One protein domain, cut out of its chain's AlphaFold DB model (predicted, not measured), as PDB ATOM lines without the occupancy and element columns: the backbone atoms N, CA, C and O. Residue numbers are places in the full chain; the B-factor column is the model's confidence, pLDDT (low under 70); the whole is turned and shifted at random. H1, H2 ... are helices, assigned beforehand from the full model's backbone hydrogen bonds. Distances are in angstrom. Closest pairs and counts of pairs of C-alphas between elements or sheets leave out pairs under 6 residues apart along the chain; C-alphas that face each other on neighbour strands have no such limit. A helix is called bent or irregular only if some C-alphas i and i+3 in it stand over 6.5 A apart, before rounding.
ATOM      1  N   ILE A  28      56.822  36.866  23.221       94.12
ATOM      2  CA  ILE A  28      55.886  36.210  22.297       94.12
ATOM      3  C   ILE A  28      54.744  37.165  21.931       94.12
ATOM      4  O   ILE A  28      54.425  37.312  20.751       94.12
ATOM      5  N   CYS A  29      54.162  37.869  22.909       94.19
ATOM      6  CA  CYS A  29      53.102  38.848  22.657       94.19
ATOM      7  C   CYS A  29      53.569  40.031  21.802       94.19
ATOM      8  O   CYS A  29      52.800  40.521  20.978       94.19
ATOM      9  N   ASN A  30      54.799  40.521  21.984       95.19
ATOM     10  CA  ASN A  30      55.348  41.609  21.172       95.19
ATOM     11  C   ASN A  30      55.486  41.190  19.708       95.19
ATOM     12  O   ASN A  30      55.055  41.925  18.821       95.19
ATOM     13  N   VAL A  31      56.040  40.003  19.466       95.56
ATOM     14  CA  VAL A  31      56.191  39.461  18.112       95.56
ATOM     15  C   VAL A  31      54.821  39.184  17.491       95.56
ATOM     16  O   VAL A  31      54.559  39.622  16.373       95.56
ATOM     17  N   ALA A  32      53.916  38.547  18.238       95.44
ATOM     18  CA  ALA A  32      52.552  38.283  17.790       95.44
ATOM     19  C   ALA A  32      51.820  39.579  17.418       95.44
ATOM     20  O   ALA A  32      51.189  39.641  16.369       95.44
ATOM     21  N   ALA A  33      51.932  40.630  18.237       94.62
ATOM     22  CA  ALA A  33      51.294  41.916  17.975       94.62
ATOM     23  C   ALA A  33      51.807  42.574  16.687       94.62
ATOM     24  O   ALA A  33      50.995  43.065  15.908       94.62
ATOM     25  N   ARG A  34      53.125  42.542  16.442       96.00
ATOM     26  CA  ARG A  34      53.723  43.072  15.205       96.00
ATOM     27  C   ARG A  34      53.187  42.341  13.974       96.00
ATOM     28  O   ARG A  34      52.667  42.988  13.074       96.00
ATOM     29  N   TRP A  35      53.235  41.009  13.968       95.56
ATOM     30  CA  TRP A  35      52.716  40.217  12.847       95.56
ATOM     31  C   TRP A  35      51.213  40.388  12.646       95.56
ATOM     32  O   TRP A  35      50.759  40.526  11.518       95.56
ATOM     33  N   THR A  36      50.445  40.448  13.736       95.94
ATOM     34  CA  THR A  36      48.995  40.681  13.678       95.94
ATOM     35  C   THR A  36      48.678  42.028  13.028       95.94
ATOM     36  O   THR A  36      47.790  42.096  12.186       95.94
ATOM     37  N   ALA A  37      49.414  43.089  13.384       96.38
ATOM     38  CA  ALA A  37      49.237  44.411  12.787       96.38
ATOM     39  C   ALA A  37      49.601  44.421  11.294       96.38
ATOM     40  O   ALA A  37      48.847  44.968  10.494       96.38
ATOM     41  N   LEU A  38      50.710  43.776  10.913       97.19
ATOM     42  CA  LEU A  38      51.119  43.668   9.509       97.19
ATOM     43  C   LEU A  38      50.085  42.915   8.666       97.19
ATOM     44  O   LEU A  38      49.706  43.399   7.606       97.19
ATOM     45  N   ILE A  39      49.592  41.772   9.154       96.31
ATOM     46  CA  ILE A  39      48.556  40.988   8.468       96.31
ATOM     47  C   ILE A  39      47.274  41.805   8.325       96.31
ATOM     48  O   ILE A  39      46.693  41.837   7.249       96.31
ATOM     49  N   PHE A  40      46.851  42.495   9.385       96.69
ATOM     50  CA  PHE A  40      45.655  43.331   9.347       96.69
ATOM     51  C   PHE A  40      45.759  44.444   8.294       96.69
ATOM     52  O   PHE A  40      44.858  44.593   7.475       96.69
ATOM     53  N   ILE A  41      46.875  45.181   8.269       96.31
ATOM     54  CA  ILE A  41      47.105  46.252   7.284       96.31
ATOM     55  C   ILE A  41      47.167  45.679   5.864       96.31
ATOM     56  O   ILE A  41      46.535  46.220   4.960       96.31
ATOM     57  N   ALA A  42      47.889  44.572   5.666       97.00
ATOM     58  CA  ALA A  42      47.999  43.927   4.362       97.00
ATOM     59  C   ALA A  42      46.631  43.467   3.835       97.00
ATOM     60  O   ALA A  42      46.331  43.684   2.665       97.00
ATOM     61  N   LEU A  43      45.786  42.890   4.694       96.75
ATOM     62  CA  LEU A  43      44.435  42.467   4.323       96.75
ATOM     63  C   LEU A  43      43.553  43.653   3.925       96.75
ATOM     64  O   LEU A  43      42.896  43.567   2.896       96.75
ATOM     65  N   ILE A  44      43.598  44.770   4.660       95.12
ATOM     66  CA  ILE A  44      42.860  45.985   4.275       95.12
ATOM     67  C   ILE A  44      43.299  46.487   2.895       95.12
ATOM     68  O   ILE A  44      42.456  46.835   2.073       95.12
ATOM     69  N   ILE A  45      44.607  46.513   2.618       95.25
ATOM     70  CA  ILE A  45      45.124  46.944   1.310       95.25
ATOM     71  C   ILE A  45      44.619  46.011   0.208       95.25
ATOM     72  O   ILE A  45      44.140  46.484  -0.820       95.25
ATOM     73  N   VAL A  46      44.699  44.694   0.423       95.50
ATOM     74  CA  VAL A  46      44.213  43.695  -0.536       95.50
ATOM     75  C   VAL A  46      42.716  43.861  -0.784       95.50
ATOM     76  O   VAL A  46      42.303  43.913  -1.939       95.50
ATOM     77  N   GLU A  47      41.907  44.003   0.265       93.06
ATOM     78  CA  GLU A  47      40.466  44.233   0.136       93.06
ATOM     79  C   GLU A  47      40.158  45.515  -0.641       93.06
ATOM     80  O   GLU A  47      39.305  45.503  -1.526       93.06
ATOM     81  N   PHE A  48      40.882  46.604  -0.376       91.19
ATOM     82  CA  PHE A  48      40.689  47.871  -1.080       91.19
ATOM     83  C   PHE A  48      41.075  47.792  -2.563       91.19
ATOM     84  O   PHE A  48      40.359  48.312  -3.424       91.19
ATOM     85  N   VAL A  49      42.179  47.108  -2.883       93.06
ATOM     86  CA  VAL A  49      42.597  46.858  -4.270       93.06
ATOM     87  C   VAL A  49      41.548  46.014  -4.990       93.06
ATOM     88  O   VAL A  49      41.111  46.390  -6.076       93.06
ATOM     89  N   LEU A  50      41.085  44.924  -4.368       92.50
ATOM     90  CA  LEU A  50      40.038  44.075  -4.935       92.50
ATOM     91  C   LEU A  50      38.756  44.872  -5.186       92.50
ATOM     92  O   LEU A  50      38.214  44.820  -6.287       92.50
ATOM     93  N   LEU A  51      38.311  45.668  -4.215       91.06
ATOM     94  CA  LEU A  51      37.129  46.518  -4.346       91.06
ATOM     95  C   LEU A  51      37.260  47.543  -5.484       91.06
ATOM     96  O   LEU A  51      36.286  47.803  -6.186       91.06
ATOM     97  N   SER A  52      38.461  48.089  -5.695       89.12
ATOM     98  CA  SER A  52      38.741  49.028  -6.791       89.12
ATOM     99  C   SER A  52      38.710  48.357  -8.167       89.12
ATOM    100  O   SER A  52      38.371  48.995  -9.160       89.12
ATOM    101  N   MET A  53      39.052  47.070  -8.235       91.00
ATOM    102  CA  MET A  53      39.037  46.295  -9.479       91.00
ATOM    103  C   MET A  53      37.649  45.728  -9.801       91.00
ATOM    104  O   MET A  53      37.305  45.568 -10.974       91.00
ATOM    105  N   VAL A  54      36.837  45.423  -8.785       89.75
ATOM    106  CA  VAL A  54      35.485  44.881  -8.968       89.75
ATOM    107  C   VAL A  54      34.621  45.869  -9.753       89.75
ATOM    108  O   VAL A  54      34.433  47.016  -9.351       89.75
ATOM    109  N   ASN A  55      34.078  45.394 -10.879       87.44
ATOM    110  CA  ASN A  55      33.188  46.145 -11.766       87.44
ATOM    111  C   ASN A  55      33.742  47.537 -12.148       87.44
ATOM    112  O   ASN A  55      33.016  48.531 -12.112       87.44
ATOM    113  N   ASN A  56      35.049  47.620 -12.439       87.06
ATOM    114  CA  ASN A  56      35.780  48.867 -12.719       87.06
ATOM    115  C   ASN A  56      35.577  49.957 -11.647       87.06
ATOM    116  O   ASN A  56      35.453  51.142 -11.956       87.06
ATOM    117  N   GLY A  57      35.496  49.552 -10.378       88.31
ATOM    118  CA  GLY A  57      35.327  50.470  -9.256       88.31
ATOM    119  C   GLY A  57      33.922  51.062  -9.153       88.31
ATOM    120  O   GLY A  57      33.737  52.051  -8.446       88.31
ATOM    121  N   SER A  58      32.908  50.478  -9.809       90.94
ATOM    122  CA  SER A  58      31.538  51.013  -9.790       90.94
ATOM    123  C   SER A  58      30.988  51.203  -8.376       90.94
ATOM    124  O   SER A  58      30.227  52.131  -8.139       90.94
ATOM    125  N   ILE A  59      31.360  50.326  -7.437       89.62
ATOM    126  CA  ILE A  59      30.919  50.395  -6.038       89.62
ATOM    127  C   ILE A  59      31.498  51.643  -5.367       89.62
ATOM    128  O   ILE A  59      30.772  52.374  -4.697       89.62
ATOM    129  N   LEU A  60      32.791  51.910  -5.579       90.56
ATOM    130  CA  LEU A  60      33.459  53.101  -5.055       90.56
ATOM    131  C   LEU A  60      32.911  54.377  -5.701       90.56
ATOM    132  O   LEU A  60      32.680  55.352  -4.994       90.56
ATOM    133  N   ASN A  61      32.642  54.349  -7.009       91.25
ATOM    134  CA  ASN A  61      32.050  55.481  -7.725       91.25
ATOM    135  C   ASN A  61      30.627  55.776  -7.234       91.25
ATOM    136  O   ASN A  61      30.336  56.907  -6.868       91.25
ATOM    137  N   TYR A  62      29.771  54.754  -7.122       90.12
ATOM    138  CA  TYR A  62      28.418  54.901  -6.581       90.12
ATOM    139  C   TYR A  62      28.434  55.473  -5.161       90.12
ATOM    140  O   TYR A  62      27.654  56.361  -4.822       90.12
ATOM    141  N   PHE A  63      29.351  54.982  -4.326       89.62
ATOM    142  CA  PHE A  63      29.523  55.493  -2.975       89.62
ATOM    143  C   PHE A  63      29.986  56.959  -2.966       89.62
ATOM    144  O   PHE A  63      29.435  57.770  -2.223       89.62
ATOM    145  N   ALA A  64      30.953  57.319  -3.813       89.56
ATOM    146  CA  ALA A  64      31.421  58.694  -3.957       89.56
ATOM    147  C   ALA A  64      30.299  59.631  -4.427       89.56
ATOM    148  O   ALA A  64      30.123  60.706  -3.857       89.56
ATOM    149  N   ASP A  65      29.498  59.207  -5.403       90.44
ATOM    150  CA  ASP A  65      28.354  59.970  -5.900       90.44
ATOM    151  C   ASP A  65      27.279  60.152  -4.824       90.44
ATOM    152  O   ASP A  65      26.765  61.259  -4.656       90.44
ATOM    153  N   ALA A  66      26.993  59.116  -4.029       87.25
ATOM    154  CA  ALA A  66      26.075  59.214  -2.896       87.25
ATOM    155  C   ALA A  66      26.564  60.233  -1.851       87.25
ATOM    156  O   ALA A  66      25.800  61.103  -1.428       87.25
ATOM    157  N   LEU A  67      27.849  60.184  -1.478       87.00
ATOM    158  CA  LEU A  67      28.449  61.159  -0.561       87.00
ATOM    159  C   LEU A  67      28.428  62.584  -1.136       87.00
ATOM    160  O   LEU A  67      28.143  63.539  -0.411       87.00
ATOM    161  N   ASN A  68      28.697  62.728  -2.433       86.62
ATOM    162  CA  ASN A  68      28.677  64.009  -3.134       86.62
ATOM    163  C   ASN A  68      27.259  64.578  -3.289       86.62
ATOM    164  O   ASN A  68      27.091  65.794  -3.294       86.62
ATOM    165  N   GLY A  69      26.233  63.735  -3.415       84.44
ATOM    166  CA  GLY A  69      24.833  64.162  -3.376       84.44
ATOM    167  C   GLY A  69      24.444  64.653  -1.981       84.44
ATOM    168  O   GLY A  69      23.957  65.769  -1.817       84.44
ATOM    169  N   MET A  70      24.774  63.873  -0.949       78.62
ATOM    170  CA  MET A  70      24.489  64.223   0.448       78.62
ATOM    171  C   MET A  70      25.178  65.515   0.907       78.62
ATOM    172  O   MET A  70      24.650  66.222   1.767       78.62
ATOM    173  N   SER A  71      26.358  65.830   0.364       74.44
ATOM    174  CA  SER A  71      27.063  67.075   0.680       74.44
ATOM    175  C   SER A  71      26.418  68.309   0.038       74.44
ATOM    176  O   SER A  71      26.538  69.395   0.607       74.44
ATOM    177  N   LYS A  72      25.704  68.150  -1.086       74.75
ATOM    178  CA  LYS A  72      24.997  69.233  -1.791       74.75
ATOM    179  C   LYS A  72      23.647  69.591  -1.156       74.75
ATOM    180  O   LYS A  72      23.319  70.773  -1.109       74.75
ATOM    181  N   ASP A  73      22.898  68.608  -0.649       65.12
ATOM    182  CA  ASP A  73      21.492  68.792  -0.232       65.12
ATOM    183  C   ASP A  73      21.280  69.204   1.240       65.12
ATOM    184  O   ASP A  73      20.202  69.667   1.610       65.12
ATOM    185  N   LEU A  74      22.284  69.074   2.111       59.75
ATOM    186  CA  LEU A  74      22.220  69.543   3.507       59.75
ATOM    187  C   LEU A  74      23.171  70.735   3.693       59.75
ATOM    188  O   LEU A  74      24.171  70.803   3.003       59.75
ATOM    189  N   HIS A  75      22.921  71.649   4.639       65.56
ATOM    190  CA  HIS A  75      23.860  72.717   5.043       65.56
ATOM    191  C   HIS A  75      24.052  72.702   6.576       65.56
ATOM    192  O   HIS A  75      23.079  72.629   7.325       65.56
ATOM    193  N   GLY A  76      25.297  72.762   7.068       75.31
ATOM    194  CA  GLY A  76      25.650  72.904   8.492       75.31
ATOM    195  C   GLY A  76      26.269  71.672   9.181       75.31
ATOM    196  O   GLY A  76      26.556  70.647   8.573       75.31
ATOM    197  N   ARG A  77      26.467  71.746  10.510       71.50
ATOM    198  CA  ARG A  77      27.154  70.721  11.343       71.50
ATOM    199  C   ARG A  77      26.539  69.311  11.253       71.50
ATOM    200  O   ARG A  77      27.237  68.323  11.476       71.50
ATOM    201  N   SER A  78      25.253  69.216  10.907       75.00
ATOM    202  CA  SER A  78      24.551  67.946  10.658       75.00
ATOM    203  C   SER A  78      25.079  67.200   9.415       75.00
ATOM    204  O   SER A  78      25.097  65.967   9.406       75.00
ATOM    205  N   GLN A  79      25.598  67.923   8.406       75.62
ATOM    206  CA  GLN A  79      26.213  67.348   7.199       75.62
ATOM    207  C   GLN A  79      27.388  66.440   7.556       75.62
ATOM    208  O   GLN A  79      27.388  65.256   7.233       75.62
ATOM    209  N   TYR A  80      28.369  66.985   8.281       78.19
ATOM    210  CA  TYR A  80      29.604  66.278   8.624       78.19
ATOM    211  C   TYR A  80      29.335  65.022   9.446       78.19
ATOM    212  O   TYR A  80      29.991  64.003   9.251       78.19
ATOM    213  N   LYS A  81      28.337  65.069  10.337       84.81
ATOM    214  CA  LYS A  81      27.934  63.907  11.132       84.81
ATOM    215  C   LYS A  81      27.348  62.806  10.246       84.81
ATOM    216  O   LYS A  81      27.734  61.652  10.391       84.81
ATOM    217  N   THR A  82      26.449  63.156   9.330       84.56
ATOM    218  CA  THR A  82      25.798  62.181   8.439       84.56
ATOM    219  C   THR A  82      26.798  61.579   7.450       84.56
ATOM    220  O   THR A  82      26.838  60.362   7.282       84.56
ATOM    221  N   LEU A  83      27.673  62.409   6.875       86.31
ATOM    222  CA  LEU A  83      28.737  61.974   5.972       86.31
ATOM    223  C   LEU A  83      29.726  61.030   6.676       86.31
ATOM    224  O   LEU A  83      30.080  59.985   6.138       86.31
ATOM    225  N   ALA A  84      30.120  61.359   7.912       86.75
ATOM    226  CA  ALA A  84      30.994  60.507   8.713       86.75
ATOM    227  C   ALA A  84      30.342  59.156   9.041       86.75
ATOM    228  O   ALA A  84      31.006  58.127   8.958       86.75
ATOM    229  N   ILE A  85      29.047  59.137   9.378       89.81
ATOM    230  CA  ILE A  85      28.315  57.889   9.647       89.81
ATOM    231  C   ILE A  85      28.255  57.018   8.389       89.81
ATOM    232  O   ILE A  85      28.547  55.829   8.481       89.81
ATOM    233  N   ALA A  86      27.935  57.594   7.226       88.19
ATOM    234  CA  ALA A  86      27.909  56.864   5.959       88.19
ATOM    235  C   ALA A  86      29.296  56.297   5.596       88.19
ATOM    236  O   ALA A  86      29.412  55.122   5.252       88.19
ATOM    237  N   GLY A  87      30.350  57.104   5.768       89.00
ATOM    238  CA  GLY A  87      31.749  56.689   5.631       89.00
ATOM    239  C   GLY A  87      32.111  55.499   6.512       89.00
ATOM    240  O   GLY A  87      32.604  54.482   6.032       89.00
ATOM    241  N   VAL A  88      31.824  55.599   7.810       91.06
ATOM    242  CA  VAL A  88      32.104  54.520   8.763       91.06
ATOM    243  C   VAL A  88      31.296  53.270   8.424       91.06
ATOM    244  O   VAL A  88      31.866  52.184   8.401       91.06
ATOM    245  N   ALA A  89      30.004  53.406   8.116       91.62
ATOM    246  CA  ALA A  89      29.134  52.281   7.778       91.62
ATOM    247  C   ALA A  89      29.651  51.490   6.569       91.62
ATOM    248  O   ALA A  89      29.666  50.260   6.610       91.62
ATOM    249  N   PHE A  90      30.141  52.182   5.537       89.94
ATOM    250  CA  PHE A  90      30.746  51.553   4.365       89.94
ATOM    251  C   PHE A  90      32.057  50.820   4.690       89.94
ATOM    252  O   PHE A  90      32.312  49.738   4.170       89.94
ATOM    253  N   CYS A  91      32.875  51.376   5.587       90.00
ATOM    254  CA  CYS A  91      34.150  50.771   5.976       90.00
ATOM    255  C   CYS A  91      34.007  49.599   6.962       90.00
ATOM    256  O   CYS A  91      34.921  48.784   7.048       90.00
ATOM    257  N   ILE A  92      32.906  49.483   7.718       92.19
ATOM    258  CA  ILE A  92      32.733  48.420   8.729       92.19
ATOM    259  C   ILE A  92      32.945  47.014   8.138       92.19
ATOM    260  O   ILE A  92      33.760  46.276   8.701       92.19
ATOM    261  N   PRO A  93      32.295  46.618   7.023       86.44
ATOM    262  CA  PRO A  93      32.515  45.305   6.417       86.44
ATOM    263  C   PRO A  93      33.986  45.033   6.065       86.44
ATOM    264  O   PRO A  93      34.474  43.936   6.330       86.44
ATOM    265  N   LEU A  94      34.699  46.054   5.570       89.25
ATOM    266  CA  LEU A  94      36.125  46.004   5.204       89.25
ATOM    267  C   LEU A  94      37.071  45.974   6.417       89.25
ATOM    268  O   LEU A  94      38.272  45.782   6.290       89.25
ATOM    269  N   ILE A  95      36.565  46.215   7.626       93.50
ATOM    270  CA  ILE A  95      37.370  46.176   8.854       93.50
ATOM    271  C   ILE A  95      37.097  44.890   9.629       93.50
ATOM    272  O   ILE A  95      38.020  44.289  10.183       93.50
ATOM    273  N   VAL A  96      35.836  44.454   9.681       95.44
ATOM    274  CA  VAL A  96      35.416  43.289  10.470       95.44
ATOM    275  C   VAL A  96      36.102  42.012   9.984       95.44
ATOM    276  O   VAL A  96      36.608  41.250  10.815       95.44
ATOM    277  N   LEU A  97      36.169  41.791   8.668       93.06
ATOM    278  CA  LEU A  97      36.773  40.584   8.104       93.06
ATOM    279  C   LEU A  97      38.297  40.514   8.360       93.06
ATOM    280  O   LEU A  97      38.734  39.530   8.977       93.06
ATOM    281  N   PRO A  98      39.112  41.543   8.039       95.06
ATOM    282  CA  PRO A  98      40.538  41.548   8.373       95.06
ATOM    283  C   PRO A  98      40.803  41.406   9.868       95.06
ATOM    284  O   PRO A  98      41.734  40.708  10.278       95.06
ATOM    285  N   LEU A  99      39.974  42.039  10.703       96.12
ATOM    286  CA  LEU A  99      40.121  41.983  12.152       96.12
ATOM    287  C   LEU A  99      39.897  40.562  12.683       96.12
ATOM    288  O   LEU A  99      40.687  40.082  13.501       96.12
ATOM    289  N   ALA A 100      38.859  39.868  12.208       96.00
ATOM    290  CA  ALA A 100      38.569  38.491  12.601       96.00
ATOM    291  C   ALA A 100      39.712  37.534  12.218       96.00
ATOM    292  O   ALA A 100      40.150  36.717  13.041       96.00
ATOM    293  N   ILE A 101      40.251  37.675  11.002       95.81
ATOM    294  CA  ILE A 101      41.385  36.878  10.519       95.81
ATOM    295  C   ILE A 101      42.634  37.162  11.362       95.81
ATOM    296  O   ILE A 101      43.272  36.228  11.857       95.81
ATOM    297  N   ALA A 102      42.955  38.435  11.600       96.19
ATOM    298  CA  ALA A 102      44.124  38.837  12.375       96.19
ATOM    299  C   ALA A 102      44.050  38.346  13.835       96.19
ATOM    300  O   ALA A 102      45.031  37.825  14.371       96.19
ATOM    301  N   ILE A 103      42.880  38.431  14.481       94.94
ATOM    302  CA  ILE A 103      42.666  37.895  15.836       94.94
ATOM    303  C   ILE A 103      42.848  36.373  15.859       94.94
ATOM    304  O   ILE A 103      43.493  35.843  16.770       94.94
ATOM    305  N   THR A 104      42.318  35.672  14.858       95.56
ATOM    306  CA  THR A 104      42.450  34.214  14.744       95.56
ATOM    307  C   THR A 104      43.912  33.808  14.563       95.56
ATOM    308  O   THR A 104      44.394  32.915  15.265       95.56
ATOM    309  N   PHE A 105      44.643  34.503  13.687       95.69
ATOM    310  CA  PHE A 105      46.081  34.322  13.508       95.69
ATOM    311  C   PHE A 105      46.836  34.530  14.823       95.69
ATOM    312  O   PHE A 105      47.597  33.655  15.233       95.69
ATOM    313  N   ARG A 106      46.582  35.644  15.525       95.81
ATOM    314  CA  ARG A 106      47.226  35.958  16.807       95.81
ATOM    315  C   ARG A 106      47.062  34.818  17.807       95.81
ATOM    316  O   ARG A 106      48.040  34.384  18.410       95.81
ATOM    317  N   ASN A 107      45.831  34.342  17.982       94.62
ATOM    318  CA  ASN A 107      45.520  33.304  18.961       94.62
ATOM    319  C   ASN A 107      46.225  31.981  18.610       94.62
ATOM    320  O   ASN A 107      46.822  31.359  19.488       94.62
ATOM    321  N   LYS A 108      46.228  31.589  17.327       94.56
ATOM    322  CA  LYS A 108      46.948  30.396  16.844       94.56
ATOM    323  C   LYS A 108      48.462  30.525  17.018       94.56
ATOM    324  O   LYS A 108      49.104  29.594  17.498       94.56
ATOM    325  N   TYR A 109      49.025  31.681  16.672       95.19
ATOM    326  CA  TYR A 109      50.460  31.943  16.769       95.19
ATOM    327  C   TYR A 109      50.956  31.861  18.217       95.19
ATOM    328  O   TYR A 109      51.946  31.185  18.494       95.19
ATOM    329  N   ILE A 110      50.260  32.517  19.152       94.50
ATOM    330  CA  ILE A 110      50.640  32.509  20.570       94.50
ATOM    331  C   ILE A 110      50.535  31.093  21.140       94.50
ATOM    332  O   ILE A 110      51.484  30.644  21.779       94.50
ATOM    333  N   LYS A 111      49.432  30.380  20.866       93.38
ATOM    334  CA  LYS A 111      49.245  28.990  21.304       93.38
ATOM    335  C   LYS A 111      50.385  28.094  20.811       93.38
ATOM    336  O   LYS A 111      51.058  27.470  21.622       93.38
ATOM    337  N   SER A 112      50.686  28.141  19.513       93.19
ATOM    338  CA  SER A 112      51.768  27.349  18.921       93.19
ATOM    339  C   SER A 112      53.139  27.682  19.517       93.19
ATOM    340  O   SER A 112      53.939  26.784  19.773       93.19
ATOM    341  N   LYS A 113      53.451  28.962  19.762       93.62
ATOM    342  CA  LYS A 113      54.732  29.350  20.375       93.62
ATOM    343  C   LYS A 113      54.835  28.938  21.841       93.62
ATOM    344  O   LYS A 113      55.930  28.585  22.268       93.62
ATOM    345  N   ALA A 114      53.731  28.971  22.583       91.75
ATOM    346  CA  ALA A 114      53.686  28.503  23.962       91.75
ATOM    347  C   ALA A 114      53.913  26.984  24.038       91.75
ATOM    348  O   ALA A 114      54.813  26.544  24.743       91.75
ATOM    349  N   GLU A 115      53.180  26.201  23.242       90.62
ATOM    350  CA  GLU A 115      53.311  24.737  23.179       90.62
ATOM    351  C   GLU A 115      54.721  24.306  22.757       90.62
ATOM    352  O   GLU A 115      55.336  23.459  23.399       90.62
ATOM    353  N   ASN A 116      55.287  24.949  21.729       90.62
ATOM    354  CA  ASN A 116      56.655  24.672  21.286       90.62
ATOM    355  C   ASN A 116      57.714  24.984  22.351       90.62
ATOM    356  O   ASN A 116      58.760  24.342  22.369       90.62
ATOM    357  N   TYR A 117      57.489  25.998  23.191       88.19
ATOM    358  CA  TYR A 117      58.408  26.324  24.279       88.19
ATOM    359  C   TYR A 117      58.330  25.276  25.392       88.19
ATOM    360  O   TYR A 117      59.367  24.834  25.872       88.19
ATOM    361  N   LEU A 118      57.117  24.843  25.744       85.75
ATOM    362  CA  LEU A 118      56.889  23.809  26.753       85.75
ATOM    363  C   LEU A 118      57.443  22.442  26.333       85.75
ATOM    364  O   LEU A 118      57.988  21.743  27.170       85.75
ATOM    365  N   TYR A 119      57.351  22.079  25.050       83.62
ATOM    366  CA  TYR A 119      57.886  20.808  24.540       83.62
ATOM    367  C   TYR A 119      59.424  20.755  24.485       83.62
ATOM    368  O   TYR A 119      60.007  19.679  24.487       83.62
ATOM    369  N   ARG A 120      60.094  21.910  24.365       79.06
ATOM    370  CA  ARG A 120      61.565  21.990  24.257       79.06
ATOM    371  C   ARG A 120      62.277  22.212  25.594       79.06
ATOM    372  O   ARG A 120      63.505  22.279  25.591       79.06
ATOM    373  N   LYS A 121      61.525  22.421  26.672       62.44
ATOM    374  CA  LYS A 121      62.032  22.558  28.038       62.44
ATOM    375  C   LYS A 121      62.126  21.177  28.671       62.44
ATOM    376  O   LYS A 121      63.112  20.965  29.404       62.44
TER     377      LYS A 121
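What this domain is: This is residues 28 to 121 of the 121 residues of an uncharacterized protein of Parvimonas micra (UniProt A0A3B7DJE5). Two long bent helices joined by a tight turn make a rod: arms H1a and H2b run side by side, and H1b and H2a form a shorter hairpin at one end. The printed part has 94 residues, H1 then H2, all helix; it is extended, radius of gyration of the C-alphas 19.6 A, spans 68 by 32 by 14 A.

Where its parts are: By hydrogen bonds H1, residues 28 to 73, and H2, residues 77 to 119, were each assigned as one helix, but both are bent: C-alphas 56 and 59 are 8.4 A apart, C-alphas 90 and 93 6.8 A. H1a, residues 28 to 56, 42.3 A long, begins with C-alpha 28 at (55.886, 36.210, 22.297) and is irregular, C-alphas 52 and 55 being 8.0 A apart. H1b is residues 59 to 73, 21.5 A; H2a residues 77 to 90, 20.7 A; H2b residues 93 to 119, 39.7 A, ending with C-alpha 119 at (57.886, 20.808, 24.540).

How they stand to each other: H1a touches H2b, closest C-alphas Thr 36 and Ala 102 at 5.4 A, opposite ways at a shallow tilt of 31 degrees. H1a and H1b touch only at the corner, about perpendicular at 83 degrees, closest C-alphas Ser 52 and Leu 60 at 6.9 A. H1b, with residues 67 to 71 alone, touches H2a in a hairpin, closest C-alphas Ser 71 and Gln 79 at 6.6 A. O i to N i+4 pairs within hydrogen-bond range are 23 of 25 in H1a, 10 of 11 in H1b, 9 of 10 in H2a and 21 of 23 in H2b.

The domain as a whole: The printed part has no cut; residues 115 to 121 stand free, and pLDDT is under 70 at residues 73 to 75 and 121.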